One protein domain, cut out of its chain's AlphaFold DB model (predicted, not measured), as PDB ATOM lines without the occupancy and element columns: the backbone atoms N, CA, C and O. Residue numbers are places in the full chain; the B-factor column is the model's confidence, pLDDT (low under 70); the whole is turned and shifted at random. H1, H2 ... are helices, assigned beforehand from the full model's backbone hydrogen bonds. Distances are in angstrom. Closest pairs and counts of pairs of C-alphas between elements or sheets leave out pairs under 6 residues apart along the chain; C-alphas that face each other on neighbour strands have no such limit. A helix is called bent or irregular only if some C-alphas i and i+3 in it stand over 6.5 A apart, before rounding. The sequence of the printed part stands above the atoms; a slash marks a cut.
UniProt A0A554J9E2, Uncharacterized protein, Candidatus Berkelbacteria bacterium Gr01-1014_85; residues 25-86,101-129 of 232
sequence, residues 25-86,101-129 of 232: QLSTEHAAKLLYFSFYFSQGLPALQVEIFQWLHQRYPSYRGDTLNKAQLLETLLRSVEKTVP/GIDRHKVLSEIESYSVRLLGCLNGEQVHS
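AT A GLANCE: This is residues 25 to 86 and 101 to 129 of the 232 residues of an uncharacterized protein of Candidatus Berkelbacteria bacterium Gr01-1014_85 (UniProt A0A554J9E2). Four helices make a small compact body in which H1 and H4 cross in the middle, H4 over one side of H1, with H2 packed on this pair on one side and H3 on the other. H2 and H3 are apart from each other, and both H1 and H4 touch the three other helices; the helices cross at steep angles and do not run side by side. The printed part has 91 residues with four named helices, in the order H1, H2, H3, H4 along the chain, and no named strand; the class is all helix. It is compact, with a radius of gyration of the C-alphas of 12.1 A, and its C-alphas span 34 by 25 by 18 A.

IN THESE COORDINATES: Begin at Gln 25, the first printed residue, and go on to C-alpha 28 at (164.971, 187.386, 163.670), where H1 begins. H1 runs through residues 28 to 42 and measures 21.0 A from first to last C-alpha. After a tight link of 3 residues you come to H2, residues 46 to 59, which is 20.0 A long and begins with C-alpha 46 at (151.770, 184.909, 181.066). A short link of 10 residues takes you to H3, residues 70 to 84, which is 20.9 A long. Beyond the cut look for H4, residues 104 to 122, the longest helix by residues, at 24.6 A; it ends with C-alpha 122 at (154.565, 179.714, 165.813). H4 is irregular, with C-alphas 109 and 112 lying 7.6 A apart, and it has a kink of 59 degrees near residue 111.

HOW THE PARTS SIT: Start with H1 and H4, the two hubs, which touch three helices each; the packing of the helices is mostly crossed, their lines at steep tilts. H1 and H4 touch, H1 with residues 35 to 39 alone, and the closest C-alphas are those of Leu 35 and Ser 115, 7.1 A apart. Their lines stand at a steep tilt of 66 degrees, and they run opposite ways. Now look at H3: it touches H1, the closest C-alphas being those of Ala 32 and Leu 77 at 5.0 A, at a steep tilt of 55 degrees, the same way. H3 also touches H4, where the C-alphas of Leu 74 and Glu 112 come closest at 7.3 A; the tilt is steep at 42 degrees, and they run opposite ways. Turn next to H2, whose residues 48 to 53 alone touch residues 38 to 42 of H1. The closest C-alphas there are those of Ser 42 and Gln 49, 5.4 A apart, with a steep tilt of 49 degrees, opposite ways. H4 touches H2 with its residues 117 to 122 alone, the closest C-alphas being those of His 57 and Leu 122 at 5.1 A; they run the same way at a steep tilt of 35.4 degrees, only just beyond shallow. H2 and H3 are apart. In the backbones of H1 and H3 every O i to N i+4 pair is within hydrogen-bond range; in H2 it is 9 of 10 and in H4 13 of 15.

THE WHOLE: The two C-alphas farthest apart are those of Pro 86 and His 128, at 35.8 A, and from Gln 25 to Ser 129 the C-alphas are 24.4 A apart. Residues 87 to 100 are not printed, and the C-alphas of Pro 86 and Gly 101 are 11.2 A apart across this cut, which lies in the link from H3 to H4. Of the links that are printed whole, H1 to H2 is tight and H2 to H3 is short. The mean pLDDT of the printed part is 82.2. Confidence is under 70 at residues 83 to 86, residues 101 to 105 and residues 127 to 129 of the model.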
ATOM      1  N   GLN A  25     159.083 185.691 154.932       75.62
ATOM      2  CA  GLN A  25     159.652 184.804 155.933       75.62
ATOM      3  C   GLN A  25     159.980 185.607 157.199       75.62
ATOM      4  O   GLN A  25     160.604 186.670 157.131       75.62
ATOM      5  N   LEU A  26     159.555 185.099 158.358       88.12
ATOM      6  CA  LEU A  26     159.740 185.780 159.635       88.12
ATOM      7  C   LEU A  26     161.239 185.945 159.929       88.12
ATOM      8  O   LEU A  26     161.953 184.964 160.135       88.12
ATOM      9  N   SER A  27     161.721 187.188 159.964       90.25
ATOM     10  CA  SER A  27     163.112 187.489 160.313       90.25
ATOM     11  C   SER A  27     163.333 187.483 161.826       90.25
ATOM     12  O   SER A  27     162.403 187.665 162.619       90.25
ATOM     13  N   THR A  28     164.590 187.334 162.250       90.00
ATOM     14  CA  THR A  28     164.971 187.386 163.670       90.00
ATOM     15  C   THR A  28     164.605 188.724 164.314       90.00
ATOM     16  O   THR A  28     164.109 188.762 165.440       90.00
ATOM     17  N   GLU A  29     164.804 189.836 163.605       89.44
ATOM     18  CA  GLU A  29     164.459 191.180 164.069       89.44
ATOM     19  C   GLU A  29     162.949 191.344 164.244       89.44
ATOM     20  O   GLU A  29     162.495 191.960 165.211       89.44
ATOM     21  N   HIS A  30     162.160 190.786 163.326       90.62
ATOM     22  CA  HIS A  30     160.706 190.833 163.405       90.62
ATOM     23  C   HIS A  30     160.194 189.962 164.551       90.62
ATOM     24  O   HIS A  30     159.434 190.446 165.387       90.62
ATOM     25  N   ALA A  31     160.695 188.734 164.688       90.94
ATOM     26  CA  ALA A  31     160.372 187.861 165.813       90.94
ATOM     27  C   ALA A  31     160.725 188.496 167.171       90.94
ATOM     28  O   ALA A  31     159.942 188.412 168.119       90.94
ATOM     29  N   ALA A  32     161.861 189.200 167.266       89.75
ATOM     30  CA  ALA A  32     162.241 189.939 168.469       89.75
ATOM     31  C   ALA A  32     161.243 191.064 168.785       89.75
ATOM     32  O   ALA A  32     160.847 191.224 169.943       89.75
ATOM     33  N   LYS A  33     160.782 191.812 167.770       88.94
ATOM     34  CA  LYS A  33     159.722 192.819 167.939       88.94
ATOM     35  C   LYS A  33     158.414 192.182 168.402       88.94
ATOM     36  O   LYS A  33     157.818 192.681 169.354       88.94
ATOM     37  N   LEU A  34     157.996 191.072 167.790       91.56
ATOM     38  CA  LEU A  34     156.782 190.358 168.192       91.56
ATOM     39  C   LEU A  34     156.854 189.929 169.658       91.56
ATOM     40  O   LEU A  34     155.908 190.154 170.414       91.56
ATOM     41  N   LEU A  35     157.997 189.388 170.082       89.94
ATOM     42  CA  LEU A  35     158.218 188.992 171.466       89.94
ATOM     43  C   LEU A  35     158.190 190.203 172.408       89.94
ATOM     44  O   LEU A  35     157.471 190.173 173.405       89.94
ATOM     45  N   TYR A  36     158.885 191.295 172.082       86.62
ATOM     46  CA  TYR A  36     158.882 192.517 172.891       86.62
ATOM     47  C   TYR A  36     157.472 193.103 173.073       86.62
ATOM     48  O   TYR A  36     157.032 193.342 174.200       86.62
ATOM     49  N   PHE A  37     156.722 193.278 171.983       88.19
ATOM     50  CA  PHE A  37     155.374 193.840 172.050       88.19
ATOM     51  C   PHE A  37     154.388 192.910 172.766       88.19
ATOM     52  O   PHE A  37     153.458 193.389 173.414       88.19
ATOM     53  N   SER A  38     154.634 191.598 172.770       89.62
ATOM     54  CA  SER A  38     153.825 190.670 173.564       89.62
ATOM     55  C   SER A  38     154.004 190.909 175.066       89.62
ATOM     56  O   SER A  38     153.040 190.795 175.821       89.62
ATOM     57  N   PHE A  39     155.201 191.307 175.520       83.06
ATOM     58  CA  PHE A  39     155.422 191.726 176.907       83.06
ATOM     59  C   PHE A  39     154.725 193.043 177.201       83.06
ATOM     60  O   PHE A  39     154.045 193.151 178.219       83.06
ATOM     61  N   TYR A  40     154.859 194.016 176.301       82.69
ATOM     62  CA  TYR A  40     154.218 195.319 176.438       82.69
ATOM     63  C   TYR A  40     152.696 195.185 176.574       82.69
ATOM     64  O   TYR A  40     152.103 195.629 177.558       82.69
ATOM     65  N   PHE A  41     152.061 194.466 175.648       86.19
ATOM     66  CA  PHE A  41     150.613 194.298 175.622       86.19
ATOM     67  C   PHE A  41     150.069 193.231 176.556       86.19
ATOM     68  O   PHE A  41     148.863 193.227 176.786       86.19
ATOM     69  N   SER A  42     150.901 192.370 177.139       85.88
ATOM     70  CA  SER A  42     150.478 191.517 178.255       85.88
ATOM     71  C   SER A  42     150.759 192.150 179.617       85.88
ATOM     72  O   SER A  42     150.165 191.725 180.604       85.88
ATOM     73  N   GLN A  43     151.642 193.154 179.683       76.81
ATOM     74  CA  GLN A  43     152.261 193.669 180.913       76.81
ATOM     75  C   GLN A  43     152.800 192.539 181.814       76.81
ATOM     76  O   GLN A  43     152.701 192.577 183.040       76.81
ATOM     77  N   GLY A  44     153.341 191.485 181.193       72.12
ATOM     78  CA  GLY A  44     153.894 190.329 181.895       72.12
ATOM     79  C   GLY A  44     152.852 189.394 182.518       72.12
ATOM     80  O   GLY A  44     153.195 188.686 183.469       72.12
ATOM     81  N   LEU A  45     151.603 189.400 182.026       81.50
ATOM     82  CA  LEU A  45     150.593 188.375 182.305       81.50
ATOM     83  C   LEU A  45     150.823 187.152 181.396       81.50
ATOM     84  O   LEU A  45     150.463 187.207 180.214       81.50
ATOM     85  N   PRO A  46     151.335 186.019 181.918       84.06
ATOM     86  CA  PRO A  46     151.770 184.909 181.066       84.06
ATOM     87  C   PRO A  46     150.625 184.302 180.246       84.06
ATOM     88  O   PRO A  46     150.802 183.962 179.081       84.06
ATOM     89  N   ALA A  47     149.430 184.201 180.836       87.19
ATOM     90  CA  ALA A  47     148.261 183.623 180.175       87.19
ATOM     91  C   ALA A  47     147.715 184.490 179.027       87.19
ATOM     92  O   ALA A  47     147.110 183.953 178.108       87.19
ATOM     93  N   LEU A  48     147.889 185.814 179.089       90.56
ATOM     94  CA  LEU A  48     147.518 186.717 177.995       90.56
ATOM     95  C   LEU A  48     148.577 186.670 176.889       90.56
ATOM     96  O   LEU A  48     148.247 186.633 175.712       90.56
ATOM     97  N   GLN A  49     149.854 186.609 177.267       90.06
ATOM     98  CA  GLN A  49     150.953 186.512 176.312       90.06
ATOM     99  C   GLN A  49     150.884 185.231 175.464       90.06
ATOM    100  O   GLN A  49     151.086 185.288 174.256       90.06
ATOM    101  N   VAL A  50     150.531 184.091 176.072       90.12
ATOM    102  CA  VAL A  50     150.323 182.829 175.337       90.12
ATOM    103  C   VAL A  50     149.176 182.945 174.334       90.12
ATOM    104  O   VAL A  50     149.323 182.511 173.197       90.12
ATOM    105  N   GLU A  51     148.056 183.564 174.708       93.12
ATOM    106  CA  GLU A  51     146.946 183.775 173.771       93.12
ATOM    107  C   GLU A  51     147.317 184.720 172.627       93.12
ATOM    108  O   GLU A  51     146.922 184.473 171.494       93.12
ATOM    109  N   ILE A  52     148.127 185.752 172.889       94.19
ATOM    110  CA  ILE A  52     148.687 186.607 171.833       94.19
ATOM    111  C   ILE A  52     149.534 185.769 170.865       94.19
ATOM    112  O   ILE A  52     149.396 185.915 169.654       94.19
ATOM    113  N   PHE A  53     150.375 184.856 171.362       93.25
ATOM    114  CA  PHE A  53     151.171 183.976 170.498       93.25
ATOM    115  C   PHE A  53     150.308 183.022 169.671       93.25
ATOM    116  O   PHE A  53     150.576 182.813 168.490       93.25
ATOM    117  N   GLN A  54     149.250 182.474 170.265       92.25
ATOM    118  CA  GLN A  54     148.285 181.643 169.546       92.25
ATOM    119  C   GLN A  54     147.534 182.448 168.482       92.25
ATOM    120  O   GLN A  54     147.322 181.952 167.379       92.25
ATOM    121  N   TRP A  55     147.184 183.701 168.779       94.00
ATOM    122  CA  TRP A  55     146.520 184.593 167.834       94.00
ATOM    123  C   TRP A  55     147.433 184.918 166.650       94.00
ATOM    124  O   TRP A  55     146.989 184.853 165.506       94.00
ATOM    125  N   LEU A  56     148.721 185.175 166.914       93.38
ATOM    126  CA  LEU A  56     149.732 185.366 165.872       93.38
ATOM    127  C   LEU A  56     149.836 184.132 164.974       93.38
ATOM    128  O   LEU A  56     149.794 184.276 163.760       93.38
ATOM    129  N   HIS A  57     149.900 182.929 165.550       91.31
ATOM    130  CA  HIS A  57     149.951 181.693 164.767       91.31
ATOM    131  C   HIS A  57     148.700 181.490 163.896       91.31
ATOM    132  O   HIS A  57     148.821 181.148 162.723       91.31
ATOM    133  N   GLN A  58     147.498 181.717 164.446       90.19
ATOM    134  CA  GLN A  58     146.249 181.557 163.692       90.19
ATOM    135  C   GLN A  58     146.116 182.585 162.557       90.19
ATOM    136  O   GLN A  58     145.605 182.251 161.490       90.19
ATOM    137  N   ARG A  59     146.558 183.831 162.777       90.94
ATOM    138  CA  ARG A  59     146.459 184.907 161.779       90.94
ATOM    139  C   ARG A  59     147.575 184.858 160.737       90.94
ATOM    140  O   ARG A  59     147.315 185.170 159.580       90.94
ATOM    141  N   TYR A  60     148.779 184.465 161.145       90.06
ATOM    142  CA  TYR A  60     149.993 184.439 160.330       90.06
ATOM    143  C   TYR A  60     150.589 183.028 160.304       90.06
ATOM    144  O   TYR A  60     151.656 182.781 160.870       90.06
ATOM    145  N   PRO A  61     149.921 182.064 159.648       87.00
ATOM    146  CA  PRO A  61     150.373 180.680 159.645       87.00
ATOM    147  C   PRO A  61     151.716 180.490 158.933       87.00
ATOM    148  O   PRO A  61     152.349 179.470 159.161       87.00
ATOM    149  N   SER A  62     152.182 181.424 158.103       87.88
ATOM    150  CA  SER A  62     153.508 181.373 157.469       87.88
ATOM    151  C   SER A  62     154.655 181.736 158.422       87.88
ATOM    152  O   SER A  62     155.809 181.411 158.147       87.88
ATOM    153  N   TYR A  63     154.367 182.367 159.565       89.56
ATOM    154  CA  TYR A  63     155.374 182.721 160.562       89.56
ATOM    155  C   TYR A  63     155.822 181.468 161.315       89.56
ATOM    156  O   TYR A  63     155.241 181.087 162.331       89.56
ATOM    157  N   ARG A  64     156.860 180.810 160.799       83.50
ATOM    158  CA  ARG A  64     157.485 179.637 161.414       83.50
ATOM    159  C   ARG A  64     158.759 180.031 162.156       83.50
ATOM    160  O   ARG A  64     159.524 180.884 161.712       83.50
ATOM    161  N   GLY A  65     158.947 179.441 163.333       80.38
ATOM    162  CA  GLY A  65     160.099 179.683 164.198       80.38
ATOM    163  C   GLY A  65     161.260 178.715 163.969       80.38
ATOM    164  O   GLY A  65     162.344 178.939 164.498       80.38
ATOM    165  N   ASP A  66     161.054 177.652 163.194       80.50
ATOM    166  CA  ASP A  66     162.062 176.649 162.832       80.50
ATOM    167  C   ASP A  66     163.254 177.236 162.061       80.50
ATOM    168  O   ASP A  66     164.384 176.779 162.229       80.50
ATOM    169  N   THR A  67     163.035 178.297 161.282       78.31
ATOM    170  CA  THR A  67     164.106 179.003 160.568       78.31
ATOM    171  C   THR A  67     164.832 180.047 161.420       78.31
ATOM    172  O   THR A  67     165.789 180.661 160.949       78.31
ATOM    173  N   LEU A  68     164.405 180.274 162.668       86.19
ATOM    174  CA  LEU A  68     164.987 181.292 163.541       86.19
ATOM    175  C   LEU A  68     166.120 180.729 164.402       86.19
ATOM    176  O   LEU A  68     165.973 179.744 165.124       86.19
ATOM    177  N   ASN A  69     167.248 181.439 164.426       85.75
ATOM    178  CA  ASN A  69     168.302 181.169 165.393       85.75
ATOM    179  C   ASN A  69     167.901 181.731 166.767       85.75
ATOM    180  O   ASN A  69     167.941 182.943 166.993       85.75
ATOM    181  N   LYS A  70     167.555 180.846 167.710       84.38
ATOM    182  CA  LYS A  70     167.145 181.227 169.073       84.38
ATOM    183  C   LYS A  70     168.177 182.106 169.792       84.38
ATOM    184  O   LYS A  70     167.785 183.043 170.480       84.38
ATOM    185  N   ALA A  71     169.474 181.829 169.648       85.56
ATOM    186  CA  ALA A  71     170.513 182.619 170.310       85.56
ATOM    187  C   ALA A  71     170.547 184.055 169.765       85.56
ATOM    188  O   ALA A  71     170.563 185.011 170.538       85.56
ATOM    189  N   GLN A  72     170.452 184.204 168.442       87.50
ATOM    190  CA  GLN A  72     170.391 185.512 167.789       87.50
ATOM    191  C   GLN A  72     169.094 186.265 168.129       87.50
ATOM    192  O   GLN A  72     169.117 187.475 168.334       87.50
ATOM    193  N   LEU A  73     167.962 185.559 168.237       87.31
ATOM    194  CA  LEU A  73     166.686 186.133 168.675       87.31
ATOM    195  C   LEU A  73     166.795 186.736 170.078       87.31
ATOM    196  O   LEU A  73     166.382 187.875 170.298       87.31
ATOM    197  N   LEU A  74     167.364 185.977 171.017       85.62
ATOM    198  CA  LEU A  74     167.569 186.433 172.389       85.62
ATOM    199  C   LEU A  74     168.494 187.648 172.433       85.62
ATOM    200  O   LEU A  74     168.154 188.638 173.074       85.62
ATOM    201  N   GLU A  75     169.609 187.617 171.708       86.62
ATOM    202  CA  GLU A  75     170.541 188.742 171.642       86.62
ATOM    203  C   GLU A  75     169.874 190.015 171.090       86.62
ATOM    204  O   GLU A  75     169.984 191.091 171.684       86.62
ATOM    205  N   THR A  76     169.127 189.901 169.990       86.38
ATOM    206  CA  THR A  76     168.403 191.029 169.388       86.38
ATOM    207  C   THR A  76     167.337 191.592 170.325       86.38
ATOM    208  O   THR A  76     167.185 192.815 170.440       86.38
ATOM    209  N   LEU A  77     166.608 190.724 171.030       83.00
ATOM    210  CA  LEU A  77     165.610 191.154 172.001       83.00
ATOM    211  C   LEU A  77     166.255 191.846 173.206       83.00
ATOM    212  O   LEU A  77     165.776 192.906 173.600       83.00
ATOM    213  N   LEU A  78     167.349 191.309 173.751       82.56
ATOM    214  CA  LEU A  78     168.087 191.924 174.860       82.56
ATOM    215  C   LEU A  78     168.522 193.349 174.511       82.56
ATOM    216  O   LEU A  78     168.182 194.288 175.231       82.56
ATOM    217  N   ARG A  79     169.154 193.530 173.345       81.56
ATOM    218  CA  ARG A  79     169.553 194.858 172.850       81.56
ATOM    219  C   ARG A  79     168.361 195.807 172.702       81.56
ATOM    220  O   ARG A  79     168.503 197.010 172.904       81.56
ATOM    221  N   SER A  80     167.193 195.288 172.321       76.31
ATOM    222  CA  SER A  80     165.971 196.088 172.184       76.31
ATOM    223  C   SER A  80     165.419 196.501 173.550       76.31
ATOM    224  O   SER A  80     165.137 197.675 173.767       76.31
ATOM    225  N   VAL A  81     165.349 195.571 174.507       73.81
ATOM    226  CA  VAL A  81     164.907 195.840 175.884       73.81
ATOM    227  C   VAL A  81     165.817 196.862 176.565       73.81
ATOM    228  O   VAL A  81     165.314 197.785 177.196       73.81
ATOM    229  N   GLU A  82     167.136 196.748 176.402       71.69
ATOM    230  CA  GLU A  82     168.108 197.695 176.965       71.69
ATOM    231  C   GLU A  82     167.966 199.110 176.400       71.69
ATOM    232  O   GLU A  82     168.142 200.083 177.130       71.69
ATOM    233  N   LYS A  83     167.612 199.243 175.117       68.94
ATOM    234  CA  LYS A  83     167.377 200.550 174.489       68.94
ATOM    235  C   LYS A  83     166.049 201.180 174.900       68.94
ATOM    236  O   LYS A  83     165.963 202.402 174.969       68.94
ATOM    237  N   THR A  84     165.007 200.375 175.109       64.25
ATOM    238  CA  THR A  84     163.635 200.876 175.301       64.25
ATOM    239  C   THR A  84     163.218 200.948 176.771       64.25
ATOM    240  O   THR A  84     162.327 201.721 177.110       64.25
ATOM    241  N   VAL A  85     163.854 200.188 177.666       60.22
ATOM    242  CA  VAL A  85     163.545 200.188 179.102       60.22
ATOM    243  C   VAL A  85     164.745 200.746 179.872       60.22
ATOM    244  O   VAL A  85     165.706 200.007 180.101       60.22
ATOM    245  N   PRO A  86     164.724 202.030 180.277       52.19
ATOM    246  CA  PRO A  86     165.833 202.611 181.021       52.19
ATOM    247  C   PRO A  86     166.056 201.855 182.337       52.19
ATOM    248  O   PRO A  86     165.111 201.519 183.056       52.19
ATOM    249  N   GLY A 101     156.225 200.366 182.705       52.03
ATOM    250  CA  GLY A 101     155.130 199.456 182.315       52.03
ATOM    251  C   GLY A 101     155.584 198.038 181.933       52.03
ATOM    252  O   GLY A 101     154.759 197.148 181.743       52.03
ATOM    253  N   ILE A 102     156.897 197.819 181.865       57.88
ATOM    254  CA  ILE A 102     157.565 196.535 181.708       57.88
ATOM    255  C   ILE A 102     158.703 196.489 182.737       57.88
ATOM    256  O   ILE A 102     159.614 197.316 182.694       57.88
ATOM    257  N   ASP A 103     158.671 195.527 183.660       63.81
ATOM    258  CA  ASP A 103     159.779 195.295 184.593       63.81
ATOM    259  C   ASP A 103     160.960 194.668 183.835       63.81
ATOM    260  O   ASP A 103     160.897 193.504 183.431       63.81
ATOM    261  N   ARG A 104     162.036 195.447 183.639       69.19
ATOM    262  CA  ARG A 104     163.257 194.996 182.954       69.19
ATOM    263  C   ARG A 104     163.803 193.709 183.563       69.19
ATOM    264  O   ARG A 104     164.140 192.802 182.813       69.19
ATOM    265  N   HIS A 105     163.874 193.602 184.891       68.75
ATOM    266  CA  HIS A 105     164.410 192.402 185.535       68.75
ATOM    267  C   HIS A 105     163.531 191.192 185.258       68.75
ATOM    268  O   HIS A 105     164.061 190.134 184.937       68.75
ATOM    269  N   LYS A 106     162.205 191.369 185.302       70.25
ATOM    270  CA  LYS A 106     161.258 190.298 184.982       70.25
ATOM    271  C   LYS A 106     161.370 189.849 183.525       70.25
ATOM    272  O   LYS A 106     161.391 188.652 183.256       70.25
ATOM    273  N   VAL A 107     161.474 190.794 182.587       71.88
ATOM    274  CA  VAL A 107     161.692 190.467 181.171       71.88
ATOM    275  C   VAL A 107     162.986 189.694 181.011       71.88
ATOM    276  O   VAL A 107     162.954 188.611 180.446       71.88
ATOM    277  N   LEU A 108     164.098 190.193 181.556       74.69
ATOM    278  CA  LEU A 108     165.399 189.534 181.456       74.69
ATOM    279  C   LEU A 108     165.405 188.139 182.094       74.69
ATOM    280  O   LEU A 108     165.982 187.222 181.520       74.69
ATOM    281  N   SER A 109     164.742 187.948 183.238       77.38
ATOM    282  CA  SER A 109     164.693 186.647 183.913       77.38
ATOM    283  C   SER A 109     163.810 185.622 183.204       77.38
ATOM    284  O   SER A 109     164.008 184.424 183.379       77.38
ATOM    285  N   GLU A 110     162.817 186.066 182.428       80.50
ATOM    286  CA  GLU A 110     161.828 185.175 181.808       80.50
ATOM    287  C   GLU A 110     161.961 185.082 180.273       80.50
ATOM    288  O   GLU A 110     161.299 184.250 179.647       80.50
ATOM    289  N   ILE A 111     162.831 185.890 179.654       82.06
ATOM    290  CA  ILE A 111     163.003 186.020 178.195       82.06
ATOM    291  C   ILE A 111     163.216 184.675 177.491       82.06
ATOM    292  O   ILE A 111     162.613 184.409 176.448       82.06
ATOM    293  N   GLU A 112     164.011 183.788 178.087       84.94
ATOM    294  CA  GLU A 112     164.262 182.457 177.546       84.94
ATOM    295  C   GLU A 112     162.995 181.603 177.539       84.94
ATOM    296  O   GLU A 112     162.692 180.972 176.526       84.94
ATOM    297  N   SER A 113     162.214 181.621 178.624       85.88
ATOM    298  CA  SER A 113     160.962 180.863 178.704       85.88
ATOM    299  C   SER A 113     159.965 181.340 177.651       85.88
ATOM    300  O   SER A 113     159.349 180.526 176.964       85.88
ATOM    301  N   TYR A 114     159.837 182.655 177.463       81.50
ATOM    302  CA  TYR A 114     158.888 183.197 176.494       81.50
ATOM    303  C   TYR A 114     159.334 183.053 175.048       81.50
ATOM    304  O   TYR A 114     158.486 182.799 174.202       81.50
ATOM    305  N   SER A 115     160.635 183.143 174.758       85.31
ATOM    306  CA  SER A 115     161.138 182.819 173.418       85.31
ATOM    307  C   SER A 115     160.799 181.378 173.037       85.31
ATOM    308  O   SER A 115     160.295 181.145 171.944       85.31
ATOM    309  N   VAL A 116     160.961 180.421 173.959       87.56
ATOM    310  CA  VAL A 116     160.558 179.023 173.734       87.56
ATOM    311  C   VAL A 116     159.054 178.913 173.480       87.56
ATOM    312  O   VAL A 116     158.649 178.210 172.560       87.56
ATOM    313  N   ARG A 117     158.220 179.621 174.250       87.25
ATOM    314  CA  ARG A 117     156.758 179.596 174.061       87.25
ATOM    315  C   ARG A 117     156.317 180.218 172.743       87.25
ATOM    316  O   ARG A 117     155.467 179.642 172.075       87.25
ATOM    317  N   LEU A 118     156.883 181.366 172.370       87.25
ATOM    318  CA  LEU A 118     156.595 182.015 171.093       87.25
ATOM    319  C   LEU A 118     156.950 181.074 169.941       87.25
ATOM    320  O   LEU A 118     156.087 180.788 169.120       87.25
ATOM    321  N   LEU A 119     158.180 180.551 169.917       88.62
ATOM    322  CA  LEU A 119     158.633 179.638 168.864       88.62
ATOM    323  C   LEU A 119     157.768 178.371 168.811       88.62
ATOM    324  O   LEU A 119     157.316 177.990 167.736       88.62
ATOM    325  N   GLY A 120     157.447 177.786 169.968       87.19
ATOM    326  CA  GLY A 120     156.544 176.639 170.055       87.19
ATOM    327  C   GLY A 120     155.131 176.944 169.544       87.19
ATOM    328  O   GLY A 120     154.533 176.115 168.868       87.19
ATOM    329  N   CYS A 121     154.581 178.133 169.808       87.50
ATOM    330  CA  CYS A 121     153.281 178.537 169.259       87.50
ATOM    331  C   CYS A 121     153.347 178.753 167.743       87.50
ATOM    332  O   CYS A 121     152.490 178.250 167.026       87.50
ATOM    333  N   LEU A 122     154.371 179.452 167.244       86.31
ATOM    334  CA  LEU A 122     154.565 179.714 165.813       86.31
ATOM    335  C   LEU A 122     154.732 178.418 165.001       86.31
ATOM    336  O   LEU A 122     154.204 178.306 163.892       86.31
ATOM    337  N   ASN A 123     155.374 177.409 165.593       86.44
ATOM    338  CA  ASN A 123     155.525 176.068 165.022       86.44
ATOM    339  C   ASN A 123     154.293 175.163 165.205       86.44
ATOM    340  O   ASN A 123     154.290 174.039 164.714       86.44
ATOM    341  N   GLY A 124     153.247 175.615 165.905       81.56
ATOM    342  CA  GLY A 124     152.044 174.818 166.171       81.56
ATOM    343  C   GLY A 124     152.175 173.804 167.319       81.56
ATOM    344  O   GLY A 124     151.211 173.119 167.641       81.56
ATOM    345  N   GLU A 125     153.328 173.723 167.984       82.38
ATOM    346  CA  GLU A 125     153.613 172.766 169.067       82.38
ATOM    347  C   GLU A 125     152.857 173.092 170.365       82.38
ATOM    348  O   GLU A 125     152.493 172.193 171.121       82.38
ATOM    349  N   GLN A 126     152.614 174.381 170.631       72.00
ATOM    350  CA  GLN A 126     151.957 174.878 171.855       72.00
ATOM    351  C   GLN A 126     150.574 175.499 171.601       72.00
ATOM    352  O   GLN A 126     150.014 176.217 172.440       72.00
ATOM    353  N   VAL A 127     149.989 175.215 170.438       65.56
ATOM    354  CA  VAL A 127     148.635 175.651 170.085       65.56
ATOM    355  C   VAL A 127     147.649 174.609 170.609       65.56
ATOM    356  O   VAL A 127     147.158 173.753 169.887       65.56
ATOM    357  N   HIS A 128     147.389 174.646 171.917       61.06
ATOM    358  CA  HIS A 128     146.419 173.752 172.570       61.06
ATOM    359  C   HIS A 128     145.008 174.345 172.651       61.06
ATOM    360  O   HIS A 128     144.103 173.735 173.219       61.06
ATOM    361  N   SER A 129     144.821 175.559 172.139       60.50
ATOM    362  CA  SER A 129     143.534 176.234 172.188       60.50
ATOM    363  C   SER A 129     142.558 175.582 171.210       60.50
ATOM    364  O   SER A 129     142.747 175.660 170.001       60.50
TER     365      SER A 129